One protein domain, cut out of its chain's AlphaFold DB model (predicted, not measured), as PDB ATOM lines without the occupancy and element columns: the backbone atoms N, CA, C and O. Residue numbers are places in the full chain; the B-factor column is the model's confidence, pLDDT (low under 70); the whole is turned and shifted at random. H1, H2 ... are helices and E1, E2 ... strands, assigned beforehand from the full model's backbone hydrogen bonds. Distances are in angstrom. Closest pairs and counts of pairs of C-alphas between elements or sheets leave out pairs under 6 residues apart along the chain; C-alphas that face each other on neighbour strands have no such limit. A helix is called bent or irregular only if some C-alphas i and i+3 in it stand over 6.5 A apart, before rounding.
ATOM      1  N   LYS A 132     146.012 161.383 124.273       87.88
ATOM      2  CA  LYS A 132     145.077 160.410 124.843       87.88
ATOM      3  C   LYS A 132     143.735 160.380 124.119       87.88
ATOM      4  O   LYS A 132     143.195 159.311 123.850       87.88
ATOM      5  N   TYR A 133     143.223 161.542 123.711       91.50
ATOM      6  CA  TYR A 133     141.960 161.641 122.984       91.50
ATOM      7  C   TYR A 133     142.085 161.128 121.555       91.50
ATOM      8  O   TYR A 133     141.181 160.443 121.079       91.50
ATOM      9  N   VAL A 134     143.204 161.400 120.875       91.81
ATOM     10  CA  VAL A 134     143.475 160.839 119.539       91.81
ATOM     11  C   VAL A 134     143.459 159.314 119.599       91.81
ATOM     12  O   VAL A 134     142.783 158.663 118.798       91.81
ATOM     13  N   GLN A 135     144.163 158.736 120.569       91.06
ATOM     14  CA  GLN A 135     144.240 157.289 120.734       91.06
ATOM     15  C   GLN A 135     142.889 156.690 121.104       91.06
ATOM     16  O   GLN A 135     142.456 155.739 120.452       91.06
ATOM     17  N   SER A 136     142.162 157.297 122.044       92.56
ATOM     18  CA  SER A 136     140.812 156.850 122.383       92.56
ATOM     19  C   SER A 136     139.859 156.914 121.196       92.56
ATOM     20  O   SER A 136     139.142 155.947 120.940       92.56
ATOM     21  N   LEU A 137     139.883 157.984 120.399       95.06
ATOM     22  CA  LEU A 137     139.072 158.081 119.183       95.06
ATOM     23  C   LEU A 137     139.448 157.007 118.149       95.06
ATOM     24  O   LEU A 137     138.552 156.438 117.517       95.06
ATOM     25  N   LYS A 138     140.741 156.691 117.987       93.94
ATOM     26  CA  LYS A 138     141.217 155.609 117.105       93.94
ATOM     27  C   LYS A 138     140.739 154.237 117.584       93.94
ATOM     28  O   LYS A 138     140.229 153.468 116.771       93.94
ATOM     29  N   GLU A 139     140.839 153.939 118.876       92.19
ATOM     30  CA  GLU A 139     140.365 152.675 119.458       92.19
ATOM     31  C   GLU A 139     138.842 152.526 119.342       92.19
ATOM     32  O   GLU A 139     138.351 151.489 118.893       92.19
ATOM     33  N   ILE A 140     138.079 153.586 119.635       94.31
ATOM     34  CA  ILE A 140     136.620 153.584 119.459       94.31
ATOM     35  C   ILE A 140     136.260 153.378 117.980       94.31
ATOM     36  O   ILE A 140     135.360 152.597 117.658       94.31
ATOM     37  N   LYS A 141     136.981 154.027 117.055       93.81
ATOM     38  CA  LYS A 141     136.803 153.815 115.611       93.81
ATOM     39  C   LYS A 141     137.048 152.358 115.226       93.81
ATOM     40  O   LYS A 141     136.216 151.798 114.514       93.81
ATOM     41  N   ARG A 142     138.145 151.743 115.687       92.38
ATOM     42  CA  ARG A 142     138.443 150.325 115.413       92.38
ATOM     43  C   ARG A 142     137.313 149.423 115.900       92.38
ATOM     44  O   ARG A 142     136.840 148.603 115.119       92.38
ATOM     45  N   PHE A 143     136.825 149.641 117.123       91.75
ATOM     46  CA  PHE A 143     135.702 148.886 117.680       91.75
ATOM     47  C   PHE A 143     134.460 148.956 116.779       91.75
ATOM     48  O   PHE A 143     133.941 147.928 116.346       91.75
ATOM     49  N   PHE A 144     133.987 150.158 116.438       90.31
ATOM     50  CA  PHE A 144     132.762 150.305 115.641       90.31
ATOM     51  C   PHE A 144     132.930 149.916 114.168       90.31
ATOM     52  O   PHE A 144     131.934 149.679 113.484       90.31
ATOM     53  N   HIS A 145     134.163 149.853 113.662       88.44
ATOM     54  CA  HIS A 145     134.435 149.346 112.323       88.44
ATOM     55  C   HIS A 145     134.315 147.815 112.270       88.44
ATOM     56  O   HIS A 145     133.651 147.292 111.369       88.44
ATOM     57  N   SER A 146     134.890 147.118 113.259       85.25
ATOM     58  CA  SER A 146     134.920 145.652 113.325       85.25
ATOM     59  C   SER A 146     133.599 145.020 113.773       85.25
ATOM     60  O   SER A 146     133.286 143.905 113.363       85.25
ATOM     61  N   HIS A 147     132.787 145.719 114.569       81.00
ATOM     62  CA  HIS A 147     131.548 145.160 115.112       81.00
ATOM     63  C   HIS A 147     130.349 145.402 114.186       81.00
ATOM     64  O   HIS A 147     130.082 146.527 113.752       81.00
ATOM     65  N   LYS A 148     129.598 144.341 113.868       73.44
ATOM     66  CA  LYS A 148     128.335 144.444 113.119       73.44
ATOM     67  C   LYS A 148     127.287 145.191 113.953       73.44
ATOM     68  O   LYS A 148     127.306 145.118 115.178       73.44
ATOM     69  N   SER A 149     126.386 145.920 113.293       69.50
ATOM     70  CA  SER A 149     125.268 146.615 113.956       69.50
ATOM     71  C   SER A 149     124.330 145.648 114.670       69.50
ATOM     72  O   SER A 149     123.861 145.923 115.773       69.50
ATOM     73  N   VAL A 150     124.159 144.484 114.054       67.81
ATOM     74  CA  VAL A 150     123.352 143.372 114.519       67.81
ATOM     75  C   VAL A 150     124.244 142.141 114.644       67.81
ATOM     76  O   VAL A 150     125.009 141.824 113.729       67.81
ATOM     77  N   SER A 151     124.171 141.457 115.784       69.75
ATOM     78  CA  SER A 151     124.833 140.171 115.995       69.75
ATOM     79  C   SER A 151     123.846 139.186 116.587       69.75
ATOM     80  O   SER A 151     123.209 139.492 117.582       69.75
ATOM     81  N   ASN A 152     123.780 137.974 116.057       74.12
ATOM     82  CA  ASN A 152     122.961 136.931 116.659       74.12
ATOM     83  C   ASN A 152     123.705 136.338 117.856       74.12
ATOM     84  O   ASN A 152     124.878 135.972 117.754       74.12
ATOM     85  N   LYS A 153     123.047 136.277 119.014       74.81
ATOM     86  CA  LYS A 153     123.544 135.569 120.189       74.81
ATOM     87  C   LYS A 153     122.693 134.327 120.400       74.81
ATOM     88  O   LYS A 153     121.475 134.410 120.518       74.81
ATOM     89  N   ARG A 154     123.355 133.180 120.515       83.00
ATOM     90  CA  ARG A 154     122.706 131.927 120.894       83.00
ATOM     91  C   ARG A 154     122.239 132.014 122.350       83.00
ATOM     92  O   ARG A 154     123.064 132.096 123.261       83.00
ATOM     93  N   ASN A 155     120.931 132.016 122.564       85.69
ATOM     94  CA  ASN A 155     120.314 131.938 123.880       85.69
ATOM     95  C   ASN A 155     119.813 130.508 124.095       85.69
ATOM     96  O   ASN A 155     118.957 130.023 123.361       85.69
ATOM     97  N   ASN A 156     120.410 129.816 125.065       90.88
ATOM     98  CA  ASN A 156     120.111 128.416 125.354       90.88
ATOM     99  C   ASN A 156     119.058 128.336 126.459       90.88
ATOM    100  O   ASN A 156     119.196 129.006 127.481       90.88
ATOM    101  N   PHE A 157     118.057 127.483 126.285       91.94
ATOM    102  CA  PHE A 157     116.986 127.254 127.252       91.94
ATOM    103  C   PHE A 157     116.513 125.795 127.183       91.94
ATOM    104  O   PHE A 157     117.002 125.018 126.366       91.94
ATOM    105  N   HIS A 158     115.591 125.398 128.057       91.38
ATOM    106  CA  HIS A 158     114.947 124.086 127.986       91.38
ATOM    107  C   HIS A 158     113.438 124.219 128.197       91.38
ATOM    108  O   HIS A 158     112.993 125.084 128.949       91.38
ATOM    109  N   SER A 159     112.663 123.357 127.546       92.56
ATOM    110  CA  SER A 159     111.206 123.265 127.704       92.56
ATOM    111  C   SER A 159     110.726 121.841 127.434       92.56
ATOM    112  O   SER A 159     111.469 121.022 126.898       92.56
ATOM    113  N   SER A 160     109.485 121.533 127.810       90.75
ATOM    114  CA  SER A 160     108.873 120.215 127.571       90.75
ATOM    115  C   SER A 160     108.283 120.045 126.166       90.75
ATOM    116  O   SER A 160     107.822 118.965 125.819       90.75
ATOM    117  N   SER A 161     108.321 121.095 125.349       91.62
ATOM    118  CA  SER A 161     107.906 121.109 123.946       91.62
ATOM    119  C   SER A 161     108.988 121.744 123.074       91.62
ATOM    120  O   SER A 161     109.798 122.536 123.565       91.62
ATOM    121  N   ILE A 162     109.007 121.404 121.783       91.06
ATOM    122  CA  ILE A 162     109.941 121.977 120.807       91.06
ATOM    123  C   ILE A 162     109.328 123.256 120.228       91.06
ATOM    124  O   ILE A 162     108.265 123.211 119.615       91.06
ATOM    125  N   SER A 163     110.008 124.385 120.405       91.75
ATOM    126  CA  SER A 163     109.644 125.686 119.835       91.75
ATOM    127  C   SER A 163     110.767 126.310 118.997       91.75
ATOM    128  O   SER A 163     110.509 127.208 118.199       91.75
ATOM    129  N   ASN A 164     112.019 125.866 119.168       91.94
ATOM    130  CA  ASN A 164     113.203 126.420 118.507       91.94
ATOM    131  C   ASN A 164     114.233 125.315 118.190       91.94
ATOM    132  O   ASN A 164     113.970 124.126 118.363       91.94
ATOM    133  N   ALA A 165     115.415 125.699 117.695       93.81
ATOM    134  CA  ALA A 165     116.451 124.755 117.287       93.81
ATOM    135  C   ALA A 165     116.964 123.924 118.477       93.81
ATOM    136  O   ALA A 165     117.209 124.445 119.562       93.81
ATOM    137  N   ILE A 166     117.143 122.621 118.273       93.81
ATOM    138  CA  ILE A 166     117.493 121.667 119.332       93.81
ATOM    139  C   ILE A 166     119.015 121.616 119.520       93.81
ATOM    140  O   ILE A 166     119.767 121.463 118.558       93.81
ATOM    141  N   ASP A 167     119.494 121.693 120.766       92.88
ATOM    142  CA  ASP A 167     120.904 121.430 121.091       92.88
ATOM    143  C   ASP A 167     121.133 119.919 121.226       92.88
ATOM    144  O   ASP A 167     120.974 119.345 122.306       92.88
ATOM    145  N   ILE A 168     121.483 119.258 120.120       92.81
ATOM    146  CA  ILE A 168     121.637 117.795 120.060       92.81
ATOM    147  C   ILE A 168     122.597 117.289 121.144       92.81
ATOM    148  O   ILE A 168     122.277 116.347 121.867       92.81
ATOM    149  N   LYS A 169     123.747 117.955 121.315       93.94
ATOM    150  CA  LYS A 169     124.771 117.550 122.284       93.94
ATOM    151  C   LYS A 169     124.217 117.550 123.707       93.94
ATOM    152  O   LYS A 169     124.438 116.594 124.444       93.94
ATOM    153  N   LYS A 170     123.492 118.601 124.099       92.25
ATOM    154  CA  LYS A 170     122.911 118.688 125.446       92.25
ATOM    155  C   LYS A 170     121.748 117.724 125.655       92.25
ATOM    156  O   LYS A 170     121.637 117.169 126.739       92.25
ATOM    157  N   ASN A 171     120.921 117.479 124.637       93.88
ATOM    158  CA  ASN A 171     119.795 116.544 124.754       93.88
ATOM    159  C   ASN A 171     120.229 115.082 124.873       93.88
ATOM    160  O   ASN A 171     119.594 114.319 125.597       93.88
ATOM    161  N   ILE A 172     121.312 114.684 124.197       93.44
ATOM    162  CA  ILE A 172     121.864 113.327 124.334       93.44
ATOM    163  C   ILE A 172     122.310 113.078 125.780       93.44
ATOM    164  O   ILE A 172     122.047 112.010 126.330       93.44
ATOM    165  N   LEU A 173     122.935 114.082 126.401       93.62
ATOM    166  CA  LEU A 173     123.460 114.011 127.767       93.62
ATOM    167  C   LEU A 173     122.402 114.260 128.858       93.62
ATOM    168  O   LEU A 173     122.686 114.047 130.032       93.62
ATOM    169  N   GLU A 174     121.202 114.725 128.504       92.56
ATOM    170  CA  GLU A 174     120.154 115.047 129.475       92.56
ATOM    171  C   GLU A 174     119.495 113.773 130.015       92.56
ATOM    172  O   GLU A 174     118.983 112.942 129.259       92.56
ATOM    173  N   ILE A 175     119.489 113.634 131.339       93.12
ATOM    174  CA  ILE A 175     118.919 112.482 132.045       93.12
ATOM    175  C   ILE A 175     117.394 112.605 132.070       93.12
ATOM    176  O   ILE A 175     116.683 111.635 131.807       93.12
ATOM    177  N   ASN A 176     116.878 113.808 132.332       91.25
ATOM    178  CA  ASN A 176     115.446 114.052 132.363       91.25
ATOM    179  C   ASN A 176     114.897 114.314 130.953       91.25
ATOM    180  O   ASN A 176     114.924 115.437 130.450       91.25
ATOM    181  N   LYS A 177     114.306 113.280 130.345       87.44
ATOM    182  CA  LYS A 177     113.753 113.334 128.982       87.44
ATOM    183  C   LYS A 177     112.541 114.259 128.815       87.44
ATOM    184  O   LYS A 177     112.151 114.526 127.684       87.44
ATOM    185  N   SER A 178     111.980 114.802 129.900       88.88
ATOM    186  CA  SER A 178     110.954 115.850 129.827       88.88
ATOM    187  C   SER A 178     111.532 117.252 129.573       88.88
ATOM    188  O   SER A 178     110.764 118.207 129.420       88.88
ATOM    189  N   LYS A 179     112.867 117.406 129.567       91.62
ATOM    190  CA  LYS A 179     113.576 118.655 129.270       91.62
ATOM    191  C   LYS A 179     114.252 118.568 127.909       91.62
ATOM    192  O   LYS A 179     115.242 117.866 127.737       91.62
ATOM    193  N   ILE A 180     113.753 119.350 126.964       94.00
ATOM    194  CA  ILE A 180     114.323 119.447 125.626       94.00
ATOM    195  C   ILE A 180     115.191 120.702 125.573       94.00
ATOM    196  O   ILE A 180     114.672 121.822 125.595       94.00
ATOM    197  N   HIS A 181     116.515 120.523 125.525       95.38
ATOM    198  CA  HIS A 181     117.472 121.630 125.418       95.38
ATOM    199  C   HIS A 181     117.399 122.251 124.033       95.38
ATOM    200  O   HIS A 181     117.618 121.599 123.012       95.38
ATOM    201  N   GLN A 182     117.117 123.535 123.990       96.00
ATOM    202  CA  GLN A 182     116.920 124.279 122.764       96.00
ATOM    203  C   GLN A 182     117.744 125.551 122.793       96.00
ATOM    204  O   GLN A 182     118.255 125.995 123.826       96.00
ATOM    205  N   TYR A 183     117.898 126.137 121.622       92.50
ATOM    206  CA  TYR A 183     118.473 127.444 121.470       92.50
ATOM    207  C   TYR A 183     117.702 128.238 120.436       92.50
ATOM    208  O   TYR A 183     117.199 127.713 119.443       92.50
ATOM    209  N   ASN A 184     117.653 129.540 120.659       89.44
ATOM    210  CA  ASN A 184     117.273 130.490 119.639       89.44
ATOM    211  C   ASN A 184     118.411 131.476 119.403       89.44
ATOM    212  O   ASN A 184     119.229 131.756 120.283       89.44
ATOM    213  N   GLU A 185     118.491 131.962 118.172       82.12
ATOM    214  CA  GLU A 185     119.328 133.103 117.853       82.12
ATOM    215  C   GLU A 185     118.544 134.360 118.203       82.12
ATOM    216  O   GLU A 185     117.546 134.685 117.567       82.12
ATOM    217  N   VAL A 186     118.969 135.032 119.268       72.69
ATOM    218  CA  VAL A 186     118.402 136.314 119.669       72.69
ATOM    219  C   VAL A 186     119.254 137.405 119.051       72.69
ATOM    220  O   VAL A 186     120.476 137.426 119.226       72.69
ATOM    221  N   GLU A 187     118.606 138.316 118.341       63.50
ATOM    222  CA  GLU A 187     119.254 139.495 117.792       63.50
ATOM    223  C   GLU A 187     119.805 140.360 118.941       63.50
ATOM    224  O   GLU A 187     119.066 140.954 119.725       63.50
ATOM    225  N   PHE A 188     121.127 140.410 119.080       64.56
ATOM    226  CA  PHE A 188     121.810 141.325 119.981       64.56
ATOM    227  C   PHE A 188     122.140 142.602 119.216       64.56
ATOM    228  O   PHE A 188     123.036 142.640 118.364       64.56
ATOM    229  N   ASN A 189     121.414 143.662 119.547       64.81
ATOM    230  CA  ASN A 189     121.626 144.959 118.943       64.81
ATOM    231  C   ASN A 189     122.712 145.730 119.709       64.81
ATOM    232  O   ASN A 189     122.571 146.028 120.896       64.81
ATOM    233  N   TYR A 190     123.788 146.113 119.017       69.44
ATOM    234  CA  TYR A 190     124.807 147.003 119.583       69.44
ATOM    235  C   TYR A 190     124.297 148.438 119.798       69.44
ATOM    236  O   TYR A 190     125.050 149.272 120.295       69.44
ATOM    237  N   SER A 191     123.035 148.730 119.467       72.38
ATOM    238  CA  SER A 191     122.366 150.019 119.657       72.38
ATOM    239  C   SER A 191     122.554 150.614 121.047       72.38
ATOM    240  O   SER A 191     122.781 151.813 121.135       72.38
ATOM    241  N   GLU A 192     122.533 149.835 122.132       81.94
ATOM    242  CA  GLU A 192     122.757 150.402 123.474       81.94
ATOM    243  C   GLU A 192     124.195 150.903 123.662       81.94
ATOM    244  O   GLU A 192     124.412 152.028 124.110       81.94
ATOM    245  N   ILE A 193     125.192 150.112 123.247       88.31
ATOM    246  CA  ILE A 193     126.609 150.511 123.273       88.31
ATOM    247  C   ILE A 193     126.844 151.708 122.337       88.31
ATOM    248  O   ILE A 193     127.568 152.643 122.685       88.31
ATOM    249  N   ALA A 194     126.209 151.703 121.165       88.94
ATOM    250  CA  ALA A 194     126.274 152.787 120.195       88.94
ATOM    251  C   ALA A 194     125.625 154.079 120.721       88.94
ATOM    252  O   ALA A 194     126.194 155.153 120.529       88.94
ATOM    253  N   ASN A 195     124.498 153.989 121.439       88.69
ATOM    254  CA  ASN A 195     123.843 155.118 122.107       88.69
ATOM    255  C   ASN A 195     124.766 155.747 123.153       88.69
ATOM    256  O   ASN A 195     124.973 156.961 123.141       88.69
ATOM    257  N   VAL A 196     125.373 154.925 124.017       90.31
ATOM    258  CA  VAL A 196     126.339 155.399 125.021       90.31
ATOM    259  C   VAL A 196     127.509 156.109 124.337       90.31
ATOM    260  O   VAL A 196     127.832 157.246 124.681       90.31
ATOM    261  N   ALA A 197     128.104 155.487 123.314       92.44
ATOM    262  CA  ALA A 197     129.212 156.081 122.577       92.44
ATOM    263  C   ALA A 197     128.825 157.391 121.878       92.44
ATOM    264  O   ALA A 197     129.597 158.350 121.900       92.44
ATOM    265  N   TYR A 198     127.629 157.465 121.290       91.44
ATOM    266  CA  TYR A 198     127.111 158.680 120.668       91.44
ATOM    267  C   TYR A 198     127.008 159.830 121.675       91.44
ATOM    268  O   TYR A 198     127.455 160.943 121.380       91.44
ATOM    269  N   VAL A 199     126.470 159.568 122.870       91.19
ATOM    270  CA  VAL A 199     126.359 160.590 123.916       91.19
ATOM    271  C   VAL A 199     127.735 161.031 124.411       91.19
ATOM    272  O   VAL A 199     127.966 162.237 124.500       91.19
ATOM    273  N   CYS A 200     128.678 160.108 124.625       92.62
ATOM    274  CA  CYS A 200     130.061 160.455 124.969       92.62
ATOM    275  C   CYS A 200     130.729 161.314 123.887       92.62
ATOM    276  O   CYS A 200     131.327 162.337 124.202       92.62
ATOM    277  N   LEU A 201     130.582 160.964 122.605       93.50
ATOM    278  CA  LEU A 201     131.129 161.743 121.486       93.50
ATOM    279  C   LEU A 201     130.498 163.133 121.388       93.50
ATOM    280  O   LEU A 201     131.170 164.107 121.048       93.50
ATOM    281  N   ASN A 202     129.198 163.239 121.662       91.12
ATOM    282  CA  ASN A 202     128.504 164.517 121.667       91.12
ATOM    283  C   ASN A 202     128.948 165.397 122.842       91.12
ATOM    284  O   ASN A 202     129.162 166.590 122.646       91.12
ATOM    285  N   HIS A 203     129.115 164.811 124.029       90.69
ATOM    286  CA  HIS A 203     129.651 165.496 125.201       90.69
ATOM    287  C   HIS A 203     131.092 165.953 124.958       90.69
ATOM    288  O   HIS A 203     131.368 167.142 125.087       90.69
ATOM    289  N   PHE A 204     131.969 165.057 124.494       91.69
ATOM    290  CA  PHE A 204     133.358 165.363 124.151       91.69
ATOM    291  C   PHE A 204     133.447 166.579 123.229       91.69
ATOM    292  O   PHE A 204     134.104 167.556 123.557       91.69
ATOM    293  N   ARG A 205     132.709 166.580 122.113       89.75
ATOM    294  CA  ARG A 205     132.739 167.690 121.147       89.75
ATOM    295  C   ARG A 205     132.225 169.020 121.701       89.75
ATOM    296  O   ARG A 205     132.640 170.061 121.205       89.75
ATOM    297  N   LYS A 206     131.286 168.989 122.651       87.62
ATOM    298  CA  LYS A 206     130.650 170.193 123.208       87.62
ATOM    299  C   LYS A 206     131.372 170.755 124.429       87.62
ATOM    300  O   LYS A 206     131.314 171.957 124.626       87.62
ATOM    301  N   GLN A 207     131.972 169.897 125.249       85.69
ATOM    302  CA  GLN A 207     132.481 170.257 126.574       85.69
ATOM    303  C   GLN A 207     134.000 170.103 126.659       85.69
ATOM    304  O   GLN A 207     134.688 171.046 127.016       85.69
ATOM    305  N   VAL A 208     134.540 168.951 126.252       87.44
ATOM    306  CA  VAL A 208     135.974 168.645 126.413       87.44
ATOM    307  C   VAL A 208     136.813 169.233 125.282       87.44
ATOM    308  O   VAL A 208     137.843 169.850 125.513       87.44
ATOM    309  N   GLN A 209     136.375 169.074 124.036       86.94
ATOM    310  CA  GLN A 209     137.121 169.504 122.858       86.94
ATOM    311  C   GLN A 209     137.390 171.020 122.823       86.94
ATOM    312  O   GLN A 209     138.496 171.382 122.438       86.94
ATOM    313  N   PRO A 210     136.457 171.913 123.220       82.19
ATOM    314  CA  PRO A 210     136.744 173.348 123.320       82.19
ATOM    315  C   PRO A 210     137.792 173.696 124.379       82.19
ATOM    316  O   PRO A 210     138.410 174.750 124.294       82.19
ATOM    317  N   MET A 211     137.982 172.824 125.372       79.69
ATOM    318  CA  MET A 211     139.001 173.009 126.398       79.69
ATOM    319  C   MET A 211     140.382 172.595 125.910       79.69
ATOM    320  O   MET A 211     141.354 173.066 126.478       79.69
ATOM    321  N   LEU A 212     140.490 171.733 124.893       79.44
ATOM    322  CA  LEU A 212     141.767 171.371 124.279       79.44
ATOM    323  C   LEU A 212     142.296 172.609 123.547       79.44
ATOM    324  O   LEU A 212     141.624 173.119 122.656       79.44
ATOM    325  N   GLY A 213     143.462 173.112 123.959       66.81
ATOM    326  CA  GLY A 213     144.024 174.380 123.476       66.81
ATOM    327  C   GLY A 213     144.435 174.403 122.011       66.81
ATOM    328  O   GLY A 213     143.934 173.613 121.228       66.81
ATOM    329  N   ALA A 214     145.392 175.244 121.616       62.09
ATOM    330  CA  ALA A 214     145.822 175.356 120.215       62.09
ATOM    331  C   ALA A 214     147.062 174.487 119.906       62.09
ATOM    332  O   ALA A 214     148.178 174.830 120.267       62.09
ATOM    333  N   CYS A 215     146.864 173.359 119.222       65.31
ATOM    334  CA  CYS A 215     147.887 172.569 118.526       65.31
ATOM    335  C   CYS A 215     147.282 172.152 117.181       65.31
ATOM    336  O   CYS A 215     146.522 171.183 117.108       65.31
ATOM    337  N   GLU A 216     147.562 172.915 116.122       67.75
ATOM    338  CA  GLU A 216     146.783 172.867 114.876       67.75
ATOM    339  C   GLU A 216     146.668 171.462 114.268       67.75
ATOM    340  O   GLU A 216     145.583 171.064 113.832       67.75
ATOM    341  N   ALA A 217     147.757 170.689 114.275       74.38
ATOM    342  CA  ALA A 217     147.783 169.345 113.703       74.38
ATOM    343  C   ALA A 217     146.920 168.352 114.505       74.38
ATOM    344  O   ALA A 217     146.009 167.731 113.948       74.38
ATOM    345  N   ILE A 218     147.159 168.243 115.817       79.19
ATOM    346  CA  ILE A 218     146.439 167.309 116.696       79.19
ATOM    347  C   ILE A 218     144.963 167.708 116.812       79.19
ATOM    348  O   ILE A 218     144.075 166.854 116.761       79.19
ATOM    349  N   ASP A 219     144.660 169.005 116.880       80.75
ATOM    350  CA  ASP A 219     143.281 169.490 116.972       80.75
ATOM    351  C   ASP A 219     142.485 169.193 115.707       80.75
ATOM    352  O   ASP A 219     141.304 168.832 115.776       80.75
ATOM    353  N   LYS A 220     143.123 169.328 114.539       85.62
ATOM    354  CA  LYS A 220     142.519 168.960 113.258       85.62
ATOM    355  C   LYS A 220     142.221 167.465 113.222       85.62
ATOM    356  O   LYS A 220     141.107 167.093 112.843       85.62
ATOM    357  N   GLU A 221     143.150 166.623 113.670       89.50
ATOM    358  CA  GLU A 221     142.936 165.175 113.748       89.50
ATOM    359  C   GLU A 221     141.773 164.826 114.695       89.50
ATOM    360  O   GLU A 221     140.856 164.099 114.305       89.50
ATOM    361  N   ILE A 222     141.734 165.402 115.901       89.81
ATOM    362  CA  ILE A 222     140.651 165.196 116.878       89.81
ATOM    363  C   ILE A 222     139.293 165.621 116.302       89.81
ATOM    364  O   ILE A 222     138.306 164.878 116.398       89.81
ATOM    365  N   LYS A 223     139.221 166.800 115.668       89.25
ATOM    366  CA  LYS A 223     138.005 167.312 115.010       89.25
ATOM    367  C   LYS A 223     137.527 166.366 113.908       89.25
ATOM    368  O   LYS A 223     136.334 166.052 113.831       89.25
ATOM    369  N   GLN A 224     138.443 165.887 113.069       90.44
ATOM    370  CA  GLN A 224     138.129 164.975 111.973       90.44
ATOM    371  C   GLN A 224     137.665 163.607 112.483       90.44
ATOM    372  O   GLN A 224     136.604 163.135 112.065       90.44
ATOM    373  N   LEU A 225     138.408 162.994 113.410       92.00
ATOM    374  CA  LEU A 225     138.091 161.680 113.972       92.00
ATOM    375  C   LEU A 225     136.760 161.694 114.723       92.00
ATOM    376  O   LEU A 225     135.900 160.859 114.448       92.00
ATOM    377  N   SER A 226     136.547 162.660 115.621       92.31
ATOM    378  CA  SER A 226     135.295 162.769 116.384       92.31
ATOM    379  C   SER A 226     134.093 163.063 115.477       92.31
ATOM    380  O   SER A 226     133.006 162.504 115.664       92.31
ATOM    381  N   GLY A 227     134.278 163.899 114.448       89.50
ATOM    382  CA  GLY A 227     133.268 164.200 113.440       89.50
ATOM    383  C   GLY A 227     132.887 162.984 112.600       89.50
ATOM    384  O   GLY A 227     131.699 162.688 112.448       89.50
ATOM    385  N   PHE A 228     133.887 162.271 112.084       91.88
ATOM    386  CA  PHE A 228     133.702 161.033 111.336       91.88
ATOM    387  C   PHE A 228     133.004 159.974 112.185       91.88
ATOM    388  O   PHE A 228     131.986 159.430 111.763       91.88
ATOM    389  N   LEU A 229     133.512 159.717 113.389       91.88
ATOM    390  CA  LEU A 229     133.034 158.652 114.257       91.88
ATOM    391  C   LEU A 229     131.583 158.880 114.686       91.88
ATOM    392  O   LEU A 229     130.776 157.962 114.583       91.88
ATOM    393  N   LYS A 230     131.215 160.117 115.059       89.88
ATOM    394  CA  LYS A 230     129.819 160.471 115.363       89.88
ATOM    395  C   LYS A 230     128.897 160.154 114.181       89.88
ATOM    396  O   LYS A 230     127.856 159.534 114.373       89.88
ATOM    397  N   ARG A 231     129.278 160.546 112.957       88.75
ATOM    398  CA  ARG A 231     128.489 160.248 111.747       88.75
ATOM    399  C   ARG A 231     128.430 158.750 111.458       88.75
ATOM    400  O   ARG A 231     127.369 158.250 111.110       88.75
ATOM    401  N   HIS A 232     129.549 158.044 111.596       88.06
ATOM    402  CA  HIS A 232     129.640 156.608 111.344       88.06
ATOM    403  C   HIS A 232     128.744 155.812 112.301       88.06
ATOM    404  O   HIS A 232     127.990 154.954 111.854       88.06
ATOM    405  N   VAL A 233     128.775 156.140 113.597       87.44
ATOM    406  CA  VAL A 233     127.929 155.504 114.615       87.44
ATOM    407  C   VAL A 233     126.443 155.727 114.309       87.44
ATOM    408  O   VAL A 233     125.692 154.763 114.264       87.44
ATOM    409  N   VAL A 234     126.031 156.962 114.001       86.06
ATOM    410  CA  VAL A 234     124.626 157.273 113.668       86.06
ATOM    411  C   VAL A 234     124.157 156.579 112.389       86.06
ATOM    412  O   VAL A 234     123.023 156.121 112.325       86.06
ATOM    413  N   LYS A 235     125.007 156.504 111.358       85.50
ATOM    414  CA  LYS A 235     124.638 155.874 110.082       85.50
ATOM    415  C   LYS A 235     124.515 154.354 110.182       85.50
ATOM    416  O   LYS A 235     123.709 153.771 109.469       85.50
ATOM    417  N   ARG A 236     125.349 153.711 111.004       83.94
ATOM    418  CA  ARG A 236     125.466 152.246 111.058       83.94
ATOM    419  C   ARG A 236     124.611 151.607 112.152       83.94
ATOM    420  O   ARG A 236     124.222 150.455 112.001       83.94
ATOM    421  N   PHE A 237     124.330 152.319 113.240       84.44
ATOM    422  CA  PHE A 237     123.608 151.791 114.397       84.44
ATOM    423  C   PHE A 237     122.327 152.594 114.617       84.44
ATOM    424  O   PHE A 237     122.329 153.816 114.481       84.44
ATOM    425  N   LYS A 238     121.228 151.925 114.985       79.75
ATOM    426  CA  LYS A 238     119.980 152.616 115.331       79.75
ATOM    427  C   LYS A 238     120.195 153.360 116.645       79.75
ATOM    428  O   LYS A 238     120.290 152.720 117.693       79.75
ATOM    429  N   ILE A 239     120.299 154.684 116.565       79.75
ATOM    430  CA  ILE A 239     120.437 155.541 117.738       79.75
ATOM    431  C   ILE A 239     119.047 155.890 118.250       79.75
ATOM    432  O   ILE A 239     118.227 156.437 117.515       79.75
ATOM    433  N   ASP A 240     118.779 155.528 119.498       72.81
ATOM    434  CA  ASP A 240     117.540 155.872 120.185       72.81
ATOM    435  C   ASP A 240     117.806 157.114 121.040       72.81
ATOM    436  O   ASP A 240     118.737 157.129 121.846       72.81
ATOM    437  N   ASN A 241     116.992 158.158 120.870       60.31
ATOM    438  CA  ASN A 241     117.105 159.415 121.616       60.31
ATOM    439  C   ASN A 241     116.636 159.291 123.076       60.31
ATOM    440  O   ASN A 241     116.472 160.312 123.746       60.31
ATOM    441  N   LYS A 242     116.423 158.070 123.591       63.59
ATOM    442  CA  LYS A 242     116.248 157.832 125.029       63.59
ATOM    443  C   LYS A 242     117.281 158.642 125.806       63.59
ATOM    444  O   LYS A 242     118.469 158.595 125.494       63.59
ATOM    445  N   TYR A 243     116.804 159.391 126.801       60.88
ATOM    446  CA  TYR A 243     117.574 160.347 127.597       60.88
ATOM    447  C   TYR A 243     118.691 159.661 128.401       60.88
ATOM    448  O   TYR A 243     118.610 159.495 129.617       60.88
ATOM    449  N   PHE A 244     119.762 159.248 127.729       75.50
ATOM    450  CA  PHE A 244     120.985 158.823 128.376       75.50
ATOM    451  C   PHE A 244     121.730 160.074 128.839       75.50
ATOM    452  O   PHE A 244     122.255 160.849 128.041       75.50
ATOM    453  N   GLN A 245     121.756 160.286 130.152       82.56
ATOM    454  CA  GLN A 245     122.543 161.351 130.759       82.56
ATOM    455  C   GLN A 245     124.000 160.912 130.867       82.56
ATOM    456  O   GLN A 245     124.268 159.790 131.292       82.56
ATOM    457  N   ILE A 246     124.940 161.808 130.559       85.31
ATOM    458  CA  ILE A 246     126.379 161.508 130.566       85.31
ATOM    459  C   ILE A 246     126.834 160.891 131.900       85.31
ATOM    460  O   ILE A 246     127.481 159.849 131.902       85.31
ATOM    461  N   HIS A 247     126.362 161.430 133.032       83.62
ATOM    462  CA  HIS A 247     126.636 160.929 134.387       83.62
ATOM    463  C   HIS A 247     126.143 159.496 134.641       83.62
ATOM    464  O   HIS A 247     126.532 158.874 135.625       83.62
ATOM    465  N   SER A 248     125.302 158.936 133.771       85.31
ATOM    466  CA  SER A 248     124.885 157.536 133.868       85.31
ATOM    467  C   SER A 248     125.968 156.562 133.403       85.31
ATOM    468  O   SER A 248     125.896 155.392 133.767       85.31
ATOM    469  N   LEU A 249     126.986 157.017 132.656       86.50
ATOM    470  CA  LEU A 249     128.082 156.178 132.150       86.50
ATOM    471  C   LEU A 249     128.798 155.404 133.260       86.50
ATOM    472  O   LEU A 249     129.139 154.241 133.075       86.50
ATOM    473  N   VAL A 250     128.971 156.034 134.421       84.56
ATOM    474  CA  VAL A 250     129.670 155.458 135.579       84.56
ATOM    475  C   VAL A 250     128.788 154.518 136.408       84.56
ATOM    476  O   VAL A 250     129.289 153.810 137.281       84.56
ATOM    477  N   ARG A 251     127.476 154.456 136.132       85.50
ATOM    478  CA  ARG A 251     126.544 153.609 136.888       85.50
ATOM    479  C   ARG A 251     126.821 152.121 136.631       85.50
ATOM    480  O   ARG A 251     127.078 151.729 135.486       85.50
ATOM    481  N   PRO A 252     126.655 151.246 137.644       83.75
ATOM    482  CA  PRO A 252     126.893 149.810 137.503       83.75
ATOM    483  C   PRO A 252     126.138 149.152 136.341       83.75
ATOM    484  O   PRO A 252     126.694 148.284 135.670       83.75
ATOM    485  N   ASN A 253     124.901 149.581 136.068       84.12
ATOM    486  CA  ASN A 253     124.081 149.031 134.983       84.12
ATOM    487  C   ASN A 253     124.682 149.296 133.600       84.12
ATOM    488  O   ASN A 253     124.694 148.398 132.765       84.12
ATOM    489  N   ILE A 254     125.250 150.482 133.380       86.00
ATOM    490  CA  ILE A 254     125.912 150.810 132.115       86.00
ATOM    491  C   ILE A 254     127.248 150.084 132.019       86.00
ATOM    492  O   ILE A 254     127.534 149.467 130.998       86.00
ATOM    493  N   ARG A 255     128.020 150.031 133.114       86.38
ATOM    494  CA  ARG A 255     129.274 149.265 133.169       86.38
ATOM    495  C   ARG A 255     129.069 147.788 132.798       86.38
ATOM    496  O   ARG A 255     129.922 147.218 132.121       86.38
ATOM    497  N   LYS A 256     127.949 147.159 133.189       86.19
ATOM    498  CA  LYS A 256     127.621 145.759 132.835       86.19
ATOM    499  C   LYS A 256     127.572 145.513 131.322       86.19
ATOM    500  O   LYS A 256     127.954 144.426 130.898       86.19
ATOM    501  N   LEU A 257     127.191 146.506 130.512       84.31
ATOM    502  CA  LEU A 257     127.167 146.384 129.047       84.31
ATOM    503  C   LEU A 257     128.560 146.108 128.458       84.31
ATOM    504  O   LEU A 257     128.681 145.477 127.405       84.31
TER     505      LEU A 257
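This is residues 132 to 257 of the 457 residues of an uncharacterized protein of Vibrio sinensis (UniProt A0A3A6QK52). A long two-stranded ribbon, E1 and E2, runs out from one end of a small bundle of three helices, H1, H3 and H4, set side by side in a triangle. The short helix H2 lies by the far end of the ribbon, and a long link from H4 passes round one side of H3 to the short helix H5. The printed part has 126 residues, with named elements in the order H1, E1, H2, E2, H3, H4, H5; the sheet, in the order E1 - E2, is antiparallel and the class is mixed, helices and strands. The whole is only just extended, close to loose, with a radius of gyration of the C-alphas of 21.1 A, and spans 70 by 26 by 23 A.

E1, residues 150 to 159, and E2, residues 180 to 189, are antiparallel neighbours at 156 degrees; N 153 and O 186 are 2.8 A apart and N 182 and O 157 2.8 A, both within hydrogen-bond range. Residues 165 to 166 also pair with residues 182 to 183 of E2, antiparallel. H2, residues 168 to 173, comes closest to E2 at the C-alphas of Asn 171 and His 181, 5.6 A apart. A tight link joins E2 to H3, residues 191 to 211, which forms a helical hairpin with H4, residues 216 to 236. H3 and H4 touch, opposite ways at a shallow tilt of 24 degrees; the closest C-alphas are those of Tyr 198 and Lys 230, 6.2 A apart, and H4 touches H3 with residues 226 to 234 alone. H1, residues 132 to 146, touches H4, the same way at a shallow tilt of 28 degrees, with the C-alphas of Val 134 and Ile 222 closest at 5.8 A. H1 and H3 are near each other, with 8 pairs of C-alphas within 10 A. H5, residues 252 to 257, is close to H3 but not clearly touching, with the C-alphas of Ile 193 and Leu 257 closest at 7.1 A. Every O i to N i+4 pair is within hydrogen-bond range in H1 and H4, against 1 of 2 in H2, 14 of 17 in H3 and 1 of 2 in H5.

H1 begins at C-alpha 132 (145.077, 160.410, 124.843) and is 21.3 A long. E1 measures 26.9 A and E2 27.4 A, E2 beginning at C-alpha 180 (114.323, 119.447, 125.626). H3 measures 29.2 A, has a kink of 41 degrees near residue 205 and is only just irregular, with C-alphas 206 and 209 6.52 A apart. H4 measures 29.9 A. H5 ends at C-alpha 257 (127.167, 146.384, 129.047).

The C-alphas of Lys 177 and Ala 214 are the two farthest apart, 70.4 A. The printed part has no cut. The link from H4 to H5, residues 237 to 251, is long. The mean pLDDT of the printed part is 85.4, and residues 149 to 151, 187 to 190, 213 to 216 and 241 to 243 are under 70.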